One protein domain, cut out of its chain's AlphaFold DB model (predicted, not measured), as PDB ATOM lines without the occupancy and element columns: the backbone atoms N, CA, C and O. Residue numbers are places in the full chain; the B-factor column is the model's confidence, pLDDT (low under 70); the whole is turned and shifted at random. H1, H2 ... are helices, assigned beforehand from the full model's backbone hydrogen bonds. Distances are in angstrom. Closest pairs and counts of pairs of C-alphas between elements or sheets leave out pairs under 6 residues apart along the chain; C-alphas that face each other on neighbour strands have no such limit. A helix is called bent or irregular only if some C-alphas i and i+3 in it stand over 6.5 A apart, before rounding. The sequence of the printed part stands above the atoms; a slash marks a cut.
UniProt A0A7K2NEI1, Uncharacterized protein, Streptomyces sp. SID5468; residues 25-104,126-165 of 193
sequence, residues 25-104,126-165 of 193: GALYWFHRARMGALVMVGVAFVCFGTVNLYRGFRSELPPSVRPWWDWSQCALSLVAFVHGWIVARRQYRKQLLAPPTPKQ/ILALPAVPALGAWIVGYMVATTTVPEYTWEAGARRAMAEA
ATOM      1  N   GLY A  25      39.637 -46.003  16.999       75.00
ATOM      2  CA  GLY A  25      39.301 -47.185  16.197       75.00
ATOM      3  C   GLY A  25      38.626 -48.330  16.970       75.00
ATOM      4  O   GLY A  25      38.435 -48.289  18.185       75.00
ATOM      5  N   ALA A  26      38.295 -49.426  16.281       71.00
ATOM      6  CA  ALA A  26      37.571 -50.563  16.871       71.00
ATOM      7  C   ALA A  26      38.259 -51.175  18.113       71.00
ATOM      8  O   ALA A  26      37.589 -51.566  19.069       71.00
ATOM      9  N   LEU A  27      39.597 -51.205  18.143       72.75
ATOM     10  CA  LEU A  27      40.379 -51.700  19.285       72.75
ATOM     11  C   LEU A  27      40.244 -50.811  20.530       72.75
ATOM     12  O   LEU A  27      40.223 -51.329  21.649       72.75
ATOM     13  N   TYR A  28      40.098 -49.495  20.347       74.19
ATOM     14  CA  TYR A  28      39.827 -48.551  21.430       74.19
ATOM     15  C   TYR A  28      38.478 -48.864  22.093       74.19
ATOM     16  O   TYR A  28      38.403 -49.048  23.312       74.19
ATOM     17  N   TRP A  29      37.428 -49.028  21.281       77.75
ATOM     18  CA  TRP A  29      36.091 -49.379  21.764       77.75
ATOM     19  C   TRP A  29      36.035 -50.769  22.394       77.75
ATOM     20  O   TRP A  29      35.436 -50.926  23.458       77.75
ATOM     21  N   PHE A  30      36.709 -51.761  21.809       80.44
ATOM     22  CA  PHE A  30      36.801 -53.103  22.383       80.44
ATOM     23  C   PHE A  30      37.499 -53.090  23.747       80.44
ATOM     24  O   PHE A  30      37.025 -53.704  24.703       80.44
ATOM     25  N   HIS A  31      38.604 -52.351  23.879       73.44
ATOM     26  CA  HIS A  31      39.302 -52.225  25.154       73.44
ATOM     27  C   HIS A  31      38.432 -51.531  26.208       73.44
ATOM     28  O   HIS A  31      38.377 -51.990  27.353       73.44
ATOM     29  N   ARG A  32      37.716 -50.470  25.820       76.88
ATOM     30  CA  ARG A  32      36.781 -49.749  26.693       76.88
ATOM     31  C   ARG A  32      35.627 -50.645  27.146       76.88
ATOM     32  O   ARG A  32      35.334 -50.698  28.340       76.88
ATOM     33  N   ALA A  33      35.040 -51.412  26.227       78.19
ATOM     34  CA  ALA A  33      33.993 -52.386  26.527       78.19
ATOM     35  C   ALA A  33      34.498 -53.490  27.469       78.19
ATOM     36  O   ALA A  33      33.849 -53.793  28.467       78.19
ATOM     37  N   ARG A  34      35.693 -54.036  27.213       79.75
ATOM     38  CA  ARG A  34      36.328 -55.046  28.071       79.75
ATOM     39  C   ARG A  34      36.595 -54.521  29.481       79.75
ATOM     40  O   ARG A  34      36.332 -55.232  30.444       79.75
ATOM     41  N   MET A  35      37.092 -53.292  29.622       76.88
ATOM     42  CA  MET A  35      37.304 -52.673  30.936       76.88
ATOM     43  C   MET A  35      35.982 -52.448  31.673       76.88
ATOM     44  O   MET A  35      35.887 -52.770  32.856       76.88
ATOM     45  N   GLY A  36      34.946 -51.971  30.976       78.00
ATOM     46  CA  GLY A  36      33.597 -51.863  31.535       78.00
ATOM     47  C   GLY A  36      33.050 -53.217  31.999       78.00
ATOM     48  O   GLY A  36      32.555 -53.326  33.118       78.00
ATOM     49  N   ALA A  37      33.210 -54.265  31.187       81.25
ATOM     50  CA  ALA A  37      32.799 -55.624  31.530       81.25
ATOM     51  C   ALA A  37      33.557 -56.169  32.750       81.25
ATOM     52  O   ALA A  37      32.934 -56.709  33.660       81.25
ATOM     53  N   LEU A  38      34.879 -55.977  32.822       80.19
ATOM     54  CA  LEU A  38      35.681 -56.370  33.987       80.19
ATOM     55  C   LEU A  38      35.241 -55.639  35.257       80.19
ATOM     56  O   LEU A  38      35.154 -56.258  36.316       80.19
ATOM     57  N   VAL A  39      34.919 -54.347  35.158       78.69
ATOM     58  CA  VAL A  39      34.367 -53.600  36.291       78.69
ATOM     59  C   VAL A  39      32.996 -54.131  36.689       78.69
ATOM     60  O   VAL A  39      32.770 -54.313  37.880       78.69
ATOM     61  N   MET A  40      32.114 -54.456  35.744       80.00
ATOM     62  CA  MET A  40      30.817 -55.066  36.059       80.00
ATOM     63  C   MET A  40      30.968 -56.421  36.752       80.00
ATOM     64  O   MET A  40      30.290 -56.674  37.746       80.00
ATOM     65  N   VAL A  41      31.898 -57.264  36.293       83.75
ATOM     66  CA  VAL A  41      32.230 -58.535  36.954       83.75
ATOM     67  C   VAL A  41      32.767 -58.286  38.367       83.75
ATOM     68  O   VAL A  41      32.330 -58.942  39.310       83.75
ATOM     69  N   GLY A  42      33.659 -57.309  38.540       79.44
ATOM     70  CA  GLY A  42      34.180 -56.922  39.853       79.44
ATOM     71  C   GLY A  42      33.090 -56.409  40.799       79.44
ATOM     72  O   GLY A  42      33.031 -56.827  41.952       79.44
ATOM     73  N   VAL A  43      32.184 -55.559  40.307       79.50
ATOM     74  CA  VAL A  43      31.015 -55.063  41.051       79.50
ATOM     75  C   VAL A  43      30.102 -56.219  41.448       79.50
ATOM     76  O   VAL A  43      29.727 -56.316  42.614       79.50
ATOM     77  N   ALA A  44      29.788 -57.124  40.519       81.06
ATOM     78  CA  ALA A  44      28.970 -58.299  40.797       81.06
ATOM     79  C   ALA A  44      29.613 -59.193  41.865       81.06
ATOM     80  O   ALA A  44      28.928 -59.621  42.793       81.06
ATOM     81  N   PHE A  45      30.926 -59.416  41.785       77.00
ATOM     82  CA  PHE A  45      31.670 -60.188  42.777       77.00
ATOM     83  C   PHE A  45      31.653 -59.525  44.161       77.00
ATOM     84  O   PHE A  45      31.399 -60.198  45.159       77.00
ATOM     85  N   VAL A  46      31.855 -58.204  44.233       76.50
ATOM     86  CA  VAL A  46      31.777 -57.444  45.492       76.50
ATOM     87  C   VAL A  46      30.371 -57.522  46.080       76.50
ATOM     88  O   VAL A  46      30.236 -57.893  47.241       76.50
ATOM     89  N   CYS A  47      29.329 -57.248  45.292       77.62
ATOM     90  CA  CYS A  47      27.934 -57.356  45.729       77.62
ATOM     91  C   CYS A  47      27.588 -58.773  46.202       77.62
ATOM     92  O   CYS A  47      26.935 -58.949  47.227       77.62
ATOM     93  N   PHE A  48      28.044 -59.798  45.482       79.69
ATOM     94  CA  PHE A  48      27.847 -61.187  45.880       79.69
ATOM     95  C   PHE A  48      28.534 -61.486  47.218       79.69
ATOM     96  O   PHE A  48      27.911 -62.053  48.117       79.69
ATOM     97  N   GLY A  49      29.793 -61.074  47.382       77.25
ATOM     98  CA  GLY A  49      30.541 -61.254  48.625       77.25
ATOM     99  C   GLY A  49      29.890 -60.539  49.810       77.25
ATOM    100  O   GLY A  49      29.697 -61.151  50.862       77.25
ATOM    101  N   THR A  50      29.486 -59.277  49.636       76.06
ATOM    102  CA  THR A  50      28.845 -58.498  50.702       76.06
ATOM    103  C   THR A  50      27.488 -59.068  51.097       76.06
ATOM    104  O   THR A  50      27.215 -59.178  52.290       76.06
ATOM    105  N   VAL A  51      26.661 -59.495  50.137       79.62
ATOM    106  CA  VAL A  51      25.355 -60.112  50.423       79.62
ATOM    107  C   VAL A  51      25.512 -61.434  51.171       79.62
ATOM    108  O   VAL A  51      24.802 -61.659  52.150       79.62
ATOM    109  N   ASN A  52      26.430 -62.309  50.746       80.44
ATOM    110  CA  ASN A  52      26.643 -63.591  51.425       80.44
ATOM    111  C   ASN A  52      27.164 -63.398  52.851       80.44
ATOM    112  O   ASN A  52      26.656 -64.029  53.779       80.44
ATOM    113  N   LEU A  53      28.115 -62.481  53.045       78.62
ATOM    114  CA  LEU A  53      28.651 -62.192  54.372       78.62
ATOM    115  C   LEU A  53      27.598 -61.540  55.282       78.62
ATOM    116  O   LEU A  53      27.464 -61.909  56.448       78.62
ATOM    117  N   TYR A  54      26.793 -60.628  54.734       79.94
ATOM    118  CA  TYR A  54      25.696 -59.992  55.459       79.94
ATOM    119  C   TYR A  54      24.613 -60.989  55.874       79.94
ATOM    120  O   TYR A  54      24.117 -60.921  56.996       79.94
ATOM    121  N   ARG A  55      24.266 -61.948  55.006       81.19
ATOM    122  CA  ARG A  55      23.302 -63.012  55.332       81.19
ATOM    123  C   ARG A  55      23.756 -63.850  56.525       81.19
ATOM    124  O   ARG A  55      22.922 -64.128  57.381       81.19
ATOM    125  N   GLY A  56      25.046 -64.190  56.596       80.81
ATOM    126  CA  GLY A  56      25.621 -64.919  57.731       80.81
ATOM    127  C   GLY A  56      25.579 -64.132  59.046       80.81
ATOM    128  O   GLY A  56      25.338 -64.705  60.097       80.81
ATOM    129  N   PHE A  57      25.734 -62.806  59.003       79.19
ATOM    130  CA  PHE A  57      25.546 -61.964  60.191       79.19
ATOM    131  C   PHE A  57      24.062 -61.811  60.570       79.19
ATOM    132  O   PHE A  57      23.685 -61.856  61.738       79.19
ATOM    133  N   ARG A  58      23.190 -61.649  59.571       80.69
ATOM    134  CA  ARG A  58      21.748 -61.434  59.756       80.69
ATOM    135  C   ARG A  58      21.038 -62.630  60.395       80.69
ATOM    136  O   ARG A  58      20.025 -62.425  61.066       80.69
ATOM    137  N   SER A  59      21.531 -63.856  60.200       83.44
ATOM    138  CA  SER A  59      20.956 -65.054  60.828       83.44
ATOM    139  C   SER A  59      21.081 -65.055  62.351       83.44
ATOM    140  O   SER A  59      20.173 -65.552  63.011       83.44
ATOM    141  N   GLU A  60      22.122 -64.425  62.896       84.62
ATOM    142  CA  GLU A  60      22.381 -64.334  64.342       84.62
ATOM    143  C   GLU A  60      21.529 -63.255  65.041       84.62
ATOM    144  O   GLU A  60      21.399 -63.235  66.264       84.62
ATOM    145  N   LEU A  61      20.922 -62.334  64.281       83.06
ATOM    146  CA  LEU A  61      20.128 -61.234  64.837       83.06
ATOM    147  C   LEU A  61      18.695 -61.670  65.206       83.06
ATOM    148  O   LEU A  61      18.056 -62.388  64.421       83.06
ATOM    149  N   PRO A  62      18.120 -61.153  66.315       87.50
ATOM    150  CA  PRO A  62      16.719 -61.370  66.674       87.50
ATOM    151  C   PRO A  62      15.753 -60.873  65.583       87.50
ATOM    152  O   PRO A  62      15.965 -59.781  65.046       87.50
ATOM    153  N   PRO A  63      14.654 -61.596  65.278       87.56
ATOM    154  CA  PRO A  63      13.724 -61.232  64.203       87.56
ATOM    155  C   PRO A  63      13.150 -59.812  64.296       87.56
ATOM    156  O   PRO A  63      12.930 -59.175  63.270       87.56
ATOM    157  N   SER A  64      12.955 -59.300  65.513       86.81
ATOM    158  CA  SER A  64      12.424 -57.959  65.788       86.81
ATOM    159  C   SER A  64      13.393 -56.821  65.440       86.81
ATOM    160  O   SER A  64      12.952 -55.721  65.115       86.81
ATOM    161  N   VAL A  65      14.706 -57.072  65.475       86.00
ATOM    162  CA  VAL A  65      15.755 -56.063  65.232       86.00
ATOM    163  C   VAL A  65      16.196 -56.041  63.764       86.00
ATOM    164  O   VAL A  65      16.622 -55.002  63.261       86.00
ATOM    165  N   ARG A  66      16.035 -57.164  63.048       86.25
ATOM    166  CA  ARG A  66      16.390 -57.310  61.623       86.25
ATOM    167  C   ARG A  66      15.899 -56.165  60.726       86.25
ATOM    168  O   ARG A  66      16.744 -55.613  60.032       86.25
ATOM    169  N   PRO A  67      14.615 -55.754  60.728       87.19
ATOM    170  CA  PRO A  67      14.154 -54.715  59.804       87.19
ATOM    171  C   PRO A  67      14.821 -53.356  60.055       87.19
ATOM    172  O   PRO A  67      15.206 -52.680  59.106       87.19
ATOM    173  N   TRP A  68      15.019 -52.966  61.317       87.50
ATOM    174  CA  TRP A  68      15.698 -51.712  61.667       87.50
ATOM    175  C   TRP A  68      17.167 -51.720  61.249       87.50
ATOM    176  O   TRP A  68      17.690 -50.717  60.762       87.50
ATOM    177  N   TRP A  69      17.817 -52.873  61.404       84.44
ATOM    178  CA  TRP A  69      19.190 -53.073  60.965       84.44
ATOM    179  C   TRP A  69      19.323 -53.104  59.437       84.44
ATOM    180  O   TRP A  69      20.255 -52.524  58.888       84.44
ATOM    181  N   ASP A  70      18.379 -53.728  58.731       84.56
ATOM    182  CA  ASP A  70      18.339 -53.729  57.266       84.56
ATOM    183  C   ASP A  70      18.200 -52.276  56.743       84.56
ATOM    184  O   ASP A  70      18.942 -51.858  55.850       84.56
ATOM    185  N   TRP A  71      17.329 -51.456  57.350       86.44
ATOM    186  CA  TRP A  71      17.157 -50.041  56.983       86.44
ATOM    187  C   TRP A  71      18.405 -49.189  57.226       86.44
ATOM    188  O   TRP A  71      18.775 -48.388  56.362       86.44
ATOM    189  N   SER A  72      19.072 -49.362  58.371       84.44
ATOM    190  CA  SER A  72      20.300 -48.616  58.671       84.44
ATOM    191  C   SER A  72      21.419 -48.964  57.687       84.44
ATOM    192  O   SER A  72      22.111 -48.070  57.198       84.44
ATOM    193  N   GLN A  73      21.543 -50.239  57.313       83.38
ATOM    194  CA  GLN A  73      22.515 -50.713  56.327       83.38
ATOM    195  C   GLN A  73      22.214 -50.215  54.917       83.38
ATOM    196  O   GLN A  73      23.138 -49.821  54.199       83.38
ATOM    197  N   CYS A  74      20.940 -50.172  54.526       84.06
ATOM    198  CA  CYS A  74      20.516 -49.577  53.261       84.06
ATOM    199  C   CYS A  74      20.904 -48.094  53.186       84.06
ATOM    200  O   CYS A  74      21.541 -47.674  52.217       84.06
ATOM    201  N   ALA A  75      20.583 -47.312  54.222       86.81
ATOM    202  CA  ALA A  75      20.929 -45.894  54.276       86.81
ATOM    203  C   ALA A  75      22.452 -45.678  54.249       86.81
ATOM    204  O   ALA A  75      22.957 -44.875  53.460       86.81
ATOM    205  N   LEU A  76      23.195 -46.442  55.055       85.81
ATOM    206  CA  LEU A  76      24.653 -46.361  55.119       85.81
ATOM    207  C   LEU A  76      25.301 -46.721  53.774       85.81
ATOM    208  O   LEU A  76      26.217 -46.032  53.327       85.81
ATOM    209  N   SER A  77      24.797 -47.754  53.098       83.31
ATOM    210  CA  SER A  77      25.293 -48.185  51.787       83.31
ATOM    211  C   SER A  77      25.031 -47.143  50.705       83.31
ATOM    212  O   SER A  77      25.913 -46.878  49.888       83.31
ATOM    213  N   LEU A  78      23.864 -46.495  50.721       85.94
ATOM    214  CA  LEU A  78      23.549 -45.423  49.779       85.94
ATOM    215  C   LEU A  78      24.493 -44.227  49.959       85.94
ATOM    216  O   LEU A  78      25.071 -43.738  48.986       85.94
ATOM    217  N   VAL A  79      24.698 -43.789  51.203       87.44
ATOM    218  CA  VAL A  79      25.638 -42.703  51.524       87.44
ATOM    219  C   VAL A  79      27.055 -43.079  51.096       87.44
ATOM    220  O   VAL A  79      27.744 -42.274  50.469       87.44
ATOM    221  N   ALA A  80      27.481 -44.309  51.378       84.31
ATOM    222  CA  ALA A  80      28.803 -44.799  51.017       84.31
ATOM    223  C   ALA A  80      29.004 -44.850  49.493       84.31
ATOM    224  O   ALA A  80      30.038 -44.396  49.001       84.31
ATOM    225  N   PHE A  81      28.003 -45.306  48.737       83.19
ATOM    226  CA  PHE A  81      28.015 -45.290  47.274       83.19
ATOM    227  C   PHE A  81      28.168 -43.871  46.716       83.19
ATOM    228  O   PHE A  81      29.079 -43.605  45.926       83.19
ATOM    229  N   VAL A  82      27.323 -42.938  47.168       85.00
ATOM    230  CA  VAL A  82      27.372 -41.532  46.736       85.00
ATOM    231  C   VAL A  82      28.710 -40.898  47.114       85.00
ATOM    232  O   VAL A  82      29.315 -40.181  46.314       85.00
ATOM    233  N   HIS A  83      29.224 -41.194  48.307       88.69
ATOM    234  CA  HIS A  83      30.522 -40.705  48.745       88.69
ATOM    235  C   HIS A  83      31.664 -41.245  47.868       88.69
ATOM    236  O   HIS A  83      32.497 -40.461  47.410       88.69
ATOM    237  N   GLY A  84      31.684 -42.549  47.572       78.56
ATOM    238  CA  GLY A  84      32.659 -43.166  46.667       78.56
ATOM    239  C   GLY A  84      32.630 -42.541  45.273       78.56
ATOM    240  O   GLY A  84      33.678 -42.184  44.726       78.56
ATOM    241  N   TRP A  85      31.428 -42.286  44.754       84.94
ATOM    242  CA  TRP A  85      31.225 -41.573  43.495       84.94
ATOM    243  C   TRP A  85      31.805 -40.154  43.520       84.94
ATOM    244  O   TRP A  85      32.551 -39.759  42.620       84.94
ATOM    245  N   ILE A  86      31.494 -39.374  44.560       84.62
ATOM    246  CA  ILE A  86      31.988 -37.998  44.711       84.62
ATOM    247  C   ILE A  86      33.514 -37.981  44.809       84.62
ATOM    248  O   ILE A  86      34.151 -37.156  44.150       84.62
ATOM    249  N   VAL A  87      34.112 -38.879  45.599       83.44
ATOM    250  CA  VAL A  87      35.572 -38.988  45.744       83.44
ATOM    251  C   VAL A  87      36.223 -39.278  44.393       83.44
ATOM    252  O   VAL A  87      37.129 -38.544  43.991       83.44
ATOM    253  N   ALA A  88      35.716 -40.267  43.654       81.44
ATOM    254  CA  ALA A  88      36.205 -40.600  42.319       81.44
ATOM    255  C   ALA A  88      36.087 -39.418  41.346       81.44
ATOM    256  O   ALA A  88      37.061 -39.060  40.681       81.44
ATOM    257  N   ARG A  89      34.932 -38.740  41.300       81.19
ATOM    258  CA  ARG A  89      34.718 -37.577  40.419       81.19
ATOM    259  C   ARG A  89      35.588 -36.383  40.801       81.19
ATOM    260  O   ARG A  89      36.108 -35.704  39.918       81.19
ATOM    261  N   ARG A  90      35.788 -36.122  42.095       82.75
ATOM    262  CA  ARG A  90      36.704 -35.074  42.575       82.75
ATOM    263  C   ARG A  90      38.144 -35.394  42.196       82.75
ATOM    264  O   ARG A  90      38.853 -34.511  41.723       82.75
ATOM    265  N   GLN A  91      38.571 -36.639  42.382       79.69
ATOM    266  CA  GLN A  91      39.912 -37.079  42.018       79.69
ATOM    267  C   GLN A  91      40.133 -37.000  40.502       79.69
ATOM    268  O   GLN A  91      41.174 -36.508  40.074       79.69
ATOM    269  N   TYR A  92      39.138 -37.387  39.702       77.00
ATOM    270  CA  TYR A  92      39.145 -37.210  38.252       77.00
ATOM    271  C   TYR A  92      39.286 -35.734  37.854       77.00
ATOM    272  O   TYR A  92      40.200 -35.389  37.111       77.00
ATOM    273  N   ARG A  93      38.461 -34.836  38.416       78.94
ATOM    274  CA  ARG A  93      38.558 -33.385  38.164       78.94
ATOM    275  C   ARG A  93      39.938 -32.827  38.521       78.94
ATOM    276  O   ARG A  93      40.504 -32.074  37.741       78.94
ATOM    277  N   LYS A  94      40.503 -33.225  39.666       78.69
ATOM    278  CA  LYS A  94      41.862 -32.823  40.070       78.69
ATOM    279  C   LYS A  94      42.918 -33.294  39.070       78.69
ATOM    280  O   LYS A  94      43.805 -32.528  38.719       78.69
ATOM    281  N   GLN A  95      42.805 -34.533  38.597       75.00
ATOM    282  CA  GLN A  95      43.718 -35.078  37.594       75.00
ATOM    283  C   GLN A  95      43.553 -34.419  36.219       75.00
ATOM    284  O   GLN A  95      44.523 -34.358  35.487       75.00
ATOM    285  N   LEU A  96      42.381 -33.893  35.860       73.31
ATOM    286  CA  LEU A  96      42.225 -33.120  34.621       73.31
ATOM    287  C   LEU A  96      42.871 -31.729  34.687       73.31
ATOM    288  O   LEU A  96      43.288 -31.197  33.660       73.31
ATOM    289  N   LEU A  97      42.952 -31.117  35.871       76.50
ATOM    290  CA  LEU A  97      43.604 -29.812  36.026       76.50
ATOM    291  C   LEU A  97      45.111 -29.912  35.750       76.50
ATOM    292  O   LEU A  97      45.655 -29.072  35.036       76.50
ATOM    293  N   ALA A  98      45.750 -30.984  36.224       71.25
ATOM    294  CA  ALA A  98      47.152 -31.311  35.965       71.25
ATOM    295  C   ALA A  98      47.270 -32.775  35.493       71.25
ATOM    296  O   ALA A  98      47.515 -33.668  36.315       71.25
ATOM    297  N   PRO A  99      47.033 -33.048  34.196       70.12
ATOM    298  CA  PRO A  99      47.020 -34.403  33.685       70.12
ATOM    299  C   PRO A  99      48.430 -35.002  33.689       70.12
ATOM    300  O   PRO A  99      49.404 -34.301  33.409       70.12
ATOM    301  N   PRO A 100      48.567 -36.293  34.039       66.31
ATOM    302  CA  PRO A 100      49.867 -36.943  34.098       66.31
ATOM    303  C   PRO A 100      50.484 -37.029  32.700       66.31
ATOM    304  O   PRO A 100      49.822 -37.433  31.744       66.31
ATOM    305  N   THR A 101      51.773 -36.710  32.593       69.00
ATOM    306  CA  THR A 101      52.505 -36.866  31.329       69.00
ATOM    307  C   THR A 101      52.642 -38.352  30.956       69.00
ATOM    308  O   THR A 101      52.643 -39.217  31.846       69.00
ATOM    309  N   PRO A 102      52.827 -38.700  29.666       63.41
ATOM    310  CA  PRO A 102      52.964 -40.094  29.225       63.41
ATOM    311  C   PRO A 102      54.064 -40.861  29.980       63.41
ATOM    312  O   PRO A 102      53.887 -42.018  30.369       63.41
ATOM    313  N   LYS A 103      55.182 -40.189  30.289       67.38
ATOM    314  CA  LYS A 103      56.290 -40.743  31.085       67.38
ATOM    315  C   LYS A 103      55.870 -41.050  32.529       67.38
ATOM    316  O   LYS A 103      56.224 -42.106  33.055       67.38
ATOM    317  N   GLN A 104      55.077 -40.182  33.161       67.62
ATOM    318  CA  GLN A 104      54.537 -40.420  34.506       67.62
ATOM    319  C   GLN A 104      53.516 -41.567  34.527       67.62
ATOM    320  O   GLN A 104      53.499 -42.340  35.486       67.62
ATOM    321  N   ILE A 126      37.787 -58.031  60.761       51.22
ATOM    322  CA  ILE A 126      37.033 -58.641  61.867       51.22
ATOM    323  C   ILE A 126      36.095 -57.620  62.533       51.22
ATOM    324  O   ILE A 126      34.959 -57.952  62.856       51.22
ATOM    325  N   LEU A 127      36.520 -56.357  62.673       51.03
ATOM    326  CA  LEU A 127      35.693 -55.292  63.260       51.03
ATOM    327  C   LEU A 127      34.677 -54.707  62.260       51.03
ATOM    328  O   LEU A 127      33.672 -54.121  62.655       51.03
ATOM    329  N   ALA A 128      34.927 -54.867  60.956       54.41
ATOM    330  CA  ALA A 128      34.113 -54.286  59.894       54.41
ATOM    331  C   ALA A 128      32.971 -55.181  59.392       54.41
ATOM    332  O   ALA A 128      32.278 -54.741  58.481       54.41
ATOM    333  N   LEU A 129      32.729 -56.378  59.953       61.62
ATOM    334  CA  LEU A 129      31.619 -57.263  59.542       61.62
ATOM    335  C   LEU A 129      30.274 -56.527  59.322       61.62
ATOM    336  O   LEU A 129      29.666 -56.711  58.265       61.62
ATOM    337  N   PRO A 130      29.826 -55.642  60.238       63.34
ATOM    338  CA  PRO A 130      28.607 -54.864  60.024       63.34
ATOM    339  C   PRO A 130      28.758 -53.742  58.984       63.34
ATOM    340  O   PRO A 130      27.763 -53.298  58.436       63.34
ATOM    341  N   ALA A 131      29.965 -53.274  58.674       68.44
ATOM    342  CA  ALA A 131      30.214 -52.214  57.691       68.44
ATOM    343  C   ALA A 131      30.506 -52.745  56.272       68.44
ATOM    344  O   ALA A 131      30.706 -51.953  55.347       68.44
ATOM    345  N   VAL A 132      30.529 -54.067  56.074       73.50
ATOM    346  CA  VAL A 132      30.853 -54.685  54.780       73.50
ATOM    347  C   VAL A 132      29.924 -54.240  53.642       73.50
ATOM    348  O   VAL A 132      30.455 -53.917  52.576       73.50
ATOM    349  N   PRO A 133      28.588 -54.135  53.819       74.44
ATOM    350  CA  PRO A 133      27.706 -53.621  52.768       74.44
ATOM    351  C   PRO A 133      28.077 -52.197  52.337       74.44
ATOM    352  O   PRO A 133      28.191 -51.918  51.143       74.44
ATOM    353  N   ALA A 134      28.369 -51.326  53.305       76.44
ATOM    354  CA  ALA A 134      28.747 -49.943  53.049       76.44
ATOM    355  C   ALA A 134      30.106 -49.826  52.348       76.44
ATOM    356  O   ALA A 134      30.251 -49.058  51.397       76.44
ATOM    357  N   LEU A 135      31.096 -50.619  52.765       76.38
ATOM    358  CA  LEU A 135      32.404 -50.652  52.113       76.38
ATOM    359  C   LEU A 135      32.299 -51.169  50.671       76.38
ATOM    360  O   LEU A 135      32.882 -50.575  49.763       76.38
ATOM    361  N   GLY A 136      31.504 -52.217  50.441       76.75
ATOM    362  CA  GLY A 136      31.205 -52.702  49.095       76.75
ATOM    363  C   GLY A 136      30.543 -51.626  48.236       76.75
ATOM    364  O   GLY A 136      31.019 -51.337  47.141       76.75
ATOM    365  N   ALA A 137      29.509 -50.964  48.759       79.94
ATOM    366  CA  ALA A 137      28.815 -49.885  48.066       79.94
ATOM    367  C   ALA A 137      29.744 -48.705  47.727       79.94
ATOM    368  O   ALA A 137      29.676 -48.171  46.619       79.94
ATOM    369  N   TRP A 138      30.663 -48.344  48.628       82.00
ATOM    370  CA  TRP A 138      31.682 -47.323  48.372       82.00
ATOM    371  C   TRP A 138      32.615 -47.708  47.218       82.00
ATOM    372  O   TRP A 138      32.825 -46.904  46.307       82.00
ATOM    373  N   ILE A 139      33.134 -48.945  47.215       77.25
ATOM    374  CA  ILE A 139      33.998 -49.460  46.137       77.25
ATOM    375  C   ILE A 139      33.242 -49.453  44.806       77.25
ATOM    376  O   ILE A 139      33.777 -48.989  43.799       77.25
ATOM    377  N   VAL A 140      31.990 -49.917  44.798       79.88
ATOM    378  CA  VAL A 140      31.144 -49.920  43.600       79.88
ATOM    379  C   VAL A 140      30.937 -48.492  43.086       79.88
ATOM    380  O   VAL A 140      31.193 -48.231  41.912       79.88
ATOM    381  N   GLY A 141      30.569 -47.544  43.953       76.44
ATOM    382  CA  GLY A 141      30.405 -46.136  43.577       76.44
ATOM    383  C   GLY A 141      31.678 -45.528  42.988       76.44
ATOM    384  O   GLY A 141      31.621 -44.831  41.971       76.44
ATOM    385  N   TYR A 142      32.836 -45.853  43.565       77.31
ATOM    386  CA  TYR A 142      34.140 -45.435  43.053       77.31
ATOM    387  C   TYR A 142      34.437 -46.030  41.662       77.31
ATOM    388  O   TYR A 142      34.818 -45.299  40.747       77.31
ATOM    389  N   MET A 143      34.229 -47.336  41.468       76.31
ATOM    390  CA  MET A 143      34.514 -48.038  40.206       76.31
ATOM    391  C   MET A 143      33.585 -47.619  39.059       76.31
ATOM    392  O   MET A 143      34.026 -47.427  37.922       76.31
ATOM    393  N   VAL A 144      32.293 -47.434  39.339       79.06
ATOM    394  CA  VAL A 144      31.341 -46.949  38.327       79.06
ATOM    395  C   VAL A 144      31.682 -45.504  37.948       79.06
ATOM    396  O   VAL A 144      31.673 -45.150  36.769       79.06
ATOM    397  N   ALA A 145      32.057 -44.660  38.911       80.12
ATOM    398  CA  ALA A 145      32.426 -43.273  38.638       80.12
ATOM    399  C   ALA A 145      33.691 -43.125  37.782       80.12
ATOM    400  O   ALA A 145      33.767 -42.175  37.004       80.12
ATOM    401  N   THR A 146      34.675 -44.021  37.918       74.12
ATOM    402  CA  THR A 146      35.926 -43.982  37.136       74.12
ATOM    403  C   THR A 146      35.778 -44.566  35.731       74.12
ATOM    404  O   THR A 146      36.491 -44.142  34.824       74.12
ATOM    405  N   THR A 147      34.837 -45.490  35.516       75.88
ATOM    406  CA  THR A 147      34.552 -46.080  34.193       75.88
ATOM    407  C   THR A 147      33.580 -45.260  33.350       75.88
ATOM    408  O   THR A 147      33.700 -45.233  32.128       75.88
ATOM    409  N   THR A 148      32.657 -44.530  33.980       76.31
ATOM    410  CA  THR A 148      31.674 -43.646  33.314       76.31
ATOM    411  C   THR A 148      32.234 -42.259  32.983       76.31
ATOM    412  O   THR A 148      31.527 -41.244  32.974       76.31
ATOM    413  N   VAL A 149      33.540 -42.184  32.764       74.62
ATOM    414  CA  VAL A 149      34.238 -40.957  32.410       74.62
ATOM    415  C   VAL A 149      34.301 -40.836  30.882       74.62
ATOM    416  O   VAL A 149      34.628 -41.831  30.239       74.62
ATOM    417  N   PRO A 150      34.020 -39.654  30.291       70.06
ATOM    418  CA  PRO A 150      34.088 -39.461  28.840       70.06
ATOM    419  C   PRO A 150      35.498 -39.661  28.268       70.06
ATOM    420  O   PRO A 150      35.648 -40.431  27.320       70.06
ATOM    421  N   GLU A 151      36.503 -39.041  28.893       72.00
ATOM    422  CA  GLU A 151      37.907 -39.032  28.462       72.00
ATOM    423  C   GLU A 151      38.832 -39.408  29.623       72.00
ATOM    424  O   GLU A 151      38.704 -38.878  30.738       72.00
ATOM    425  N   TYR A 152      39.773 -40.318  29.387       67.81
ATOM    426  CA  TYR A 152      40.680 -40.735  30.444       67.81
ATOM    427  C   TYR A 152      41.766 -39.679  30.722       67.81
ATOM    428  O   TYR A 152      42.251 -38.987  29.834       67.81
ATOM    429  N   THR A 153      42.217 -39.572  31.977       68.25
ATOM    430  CA  THR A 153      43.175 -38.527  32.406       68.25
ATOM    431  C   THR A 153      44.537 -38.605  31.712       68.25
ATOM    432  O   THR A 153      45.221 -37.596  31.576       68.25
ATOM    433  N   TRP A 154      44.927 -39.791  31.250       66.50
ATOM    434  CA  TRP A 154      46.167 -40.035  30.515       66.50
ATOM    435  C   TRP A 154      46.035 -39.713  29.013       66.50
ATOM    436  O   TRP A 154      47.030 -39.337  28.402       66.50
ATOM    437  N   GLU A 155      44.823 -39.740  28.446       71.50
ATOM    438  CA  GLU A 155      44.530 -39.220  27.095       71.50
ATOM    439  C   GLU A 155      44.585 -37.688  27.091       71.50
ATOM    440  O   GLU A 155      45.269 -37.088  26.263       71.50
ATOM    441  N   ALA A 156      43.970 -37.051  28.095       74.06
ATOM    442  CA  ALA A 156      44.041 -35.601  28.282       74.06
ATOM    443  C   ALA A 156      45.492 -35.105  28.461       74.06
ATOM    444  O   ALA A 156      45.862 -34.047  27.951       74.06
ATOM    445  N   GLY A 157      46.334 -35.881  29.155       71.94
ATOM    446  CA  GLY A 157      47.763 -35.589  29.312       71.94
ATOM    447  C   GLY A 157      48.559 -35.736  28.020       71.94
ATOM    448  O   GLY A 157      49.412 -34.900  27.734       71.94
ATOM    449  N   ALA A 158      48.249 -36.751  27.210       72.88
ATOM    450  CA  ALA A 158      48.854 -36.921  25.892       72.88
ATOM    451  C   ALA A 158      48.494 -35.773  24.937       72.88
ATOM    452  O   ALA A 158      49.380 -35.255  24.263       72.88
ATOM    453  N   ARG A 159      47.232 -35.318  24.927       75.25
ATOM    454  CA  ARG A 159      46.805 -34.164  24.113       75.25
ATOM    455  C   ARG A 159      47.532 -32.875  24.494       75.25
ATOM    456  O   ARG A 159      47.956 -32.149  23.603       75.25
ATOM    457  N   ARG A 160      47.697 -32.600  25.795       77.12
ATOM    458  CA  ARG A 160      48.450 -31.415  26.249       77.12
ATOM    459  C   ARG A 160      49.918 -31.478  25.843       77.12
ATOM    460  O   ARG A 160      50.423 -30.495  25.326       77.12
ATOM    461  N   ALA A 161      50.561 -32.635  25.991       75.62
ATOM    462  CA  ALA A 161      51.953 -32.805  25.579       75.62
ATOM    463  C   ALA A 161      52.156 -32.594  24.065       75.62
ATOM    464  O   ALA A 161      53.168 -32.031  23.665       75.62
ATOM    465  N   MET A 162      51.195 -33.002  23.222       77.31
ATOM    466  CA  MET A 162      51.249 -32.709  21.781       77.31
ATOM    467  C   MET A 162      51.046 -31.219  21.482       77.31
ATOM    468  O   MET A 162      51.731 -30.679  20.623       77.31
ATOM    469  N   ALA A 163      50.136 -30.546  22.196       78.06
ATOM    470  CA  ALA A 163      49.923 -29.108  22.031       78.06
ATOM    471  C   ALA A 163      51.172 -28.294  22.419       78.06
ATOM    472  O   ALA A 163      51.552 -27.387  21.687       78.06
ATOM    473  N   GLU A 164      51.838 -28.663  23.519       78.38
ATOM    474  CA  GLU A 164      53.109 -28.060  23.948       78.38
ATOM    475  C   GLU A 164      54.223 -28.291  22.906       78.38
ATOM    476  O   GLU A 164      54.908 -27.346  22.524       78.38
ATOM    477  N   ALA A 165      54.354 -29.511  22.367       74.38
ATOM    478  CA  ALA A 165      55.340 -29.820  21.326       74.38
ATOM    479  C   ALA A 165      55.099 -29.038  20.016       74.38
ATOM    480  O   ALA A 165      56.045 -28.536  19.413       74.38
TER     481      ALA A 165
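AT A GLANCE: This is residues 25 to 104 and 126 to 165 of the 193 residues of an uncharacterized protein of Streptomyces sp. SID5468 (UniProt A0A7K2NEI1). Two long helices, H1 and H2, make a narrow V joined at one end by a short link, with H3 packed between them; H4 lies past the V's open end, where it packs on the end of H2 and lengthens the rod. Residues 25 to 31 of the H1 side stick out. The printed part has 120 residues, with four named helices in the order H1, H2, H3, H4 and no named strand: all helix. It is loose, with a radius of gyration of the C-alphas of 19.1 A and spans of 67 by 29 by 22 A.

HOW THE PARTS SIT: Start with H1, residues 26 to 58, and go on to H2, residues 66 to 97: they are close but not clearly touching, C-alphas 58 and 66 being closest at 7.0 A, and run opposite ways at a shallow tilt of 29 degrees. Past the cut, H3, residues 129 to 147, touches H1 at an 11 degree shallow tilt, opposite ways; the closest C-alphas, of Thr 50 and Pro 133, are 5.4 A apart. H3 also touches H2, the same way at 33 degrees, shallow but only just short of steep; the closest C-alphas, of Ser 77 and Ala 134, are 4.1 A apart. H4, residues 153 to 165, touches H2 with residues 153 to 156 alone, closest at C-alphas 96 and 153, 5.9 A; it is apart from H1 and H3. Every O i to N i+4 pair is within hydrogen-bond range in H1, H2 and H4, and 13 of 15 in H3.

IN THESE COORDINATES: Find C-alpha 26 at (37.571, -50.563, 16.871); from there H1 runs 47.0 A to C-alpha 58. H2 runs 46.4 A from C-alpha 66 at (16.390, -57.310, 61.623). H3 covers 27.9 A and is irregular: C-alphas 130 and 133 are 7.4 A apart. H4 runs 18.6 A, to C-alpha 165 at (55.340, -29.820, 21.326).

THE WHOLE: Look to Ser 64 and Ala 165 for the farthest C-alphas, 67.9 A apart. Residues 105 to 125 are not printed, and C-alphas 104 and 126 are 37.2 A apart across this cut, in the link from H2 to H3. Of the links printed whole, H1 to H2 is short and H3 to H4 tight. Mean pLDDT of the printed part is 77.5; residues 100 to 104, 126 to 131 and 152 to 154 are under 70.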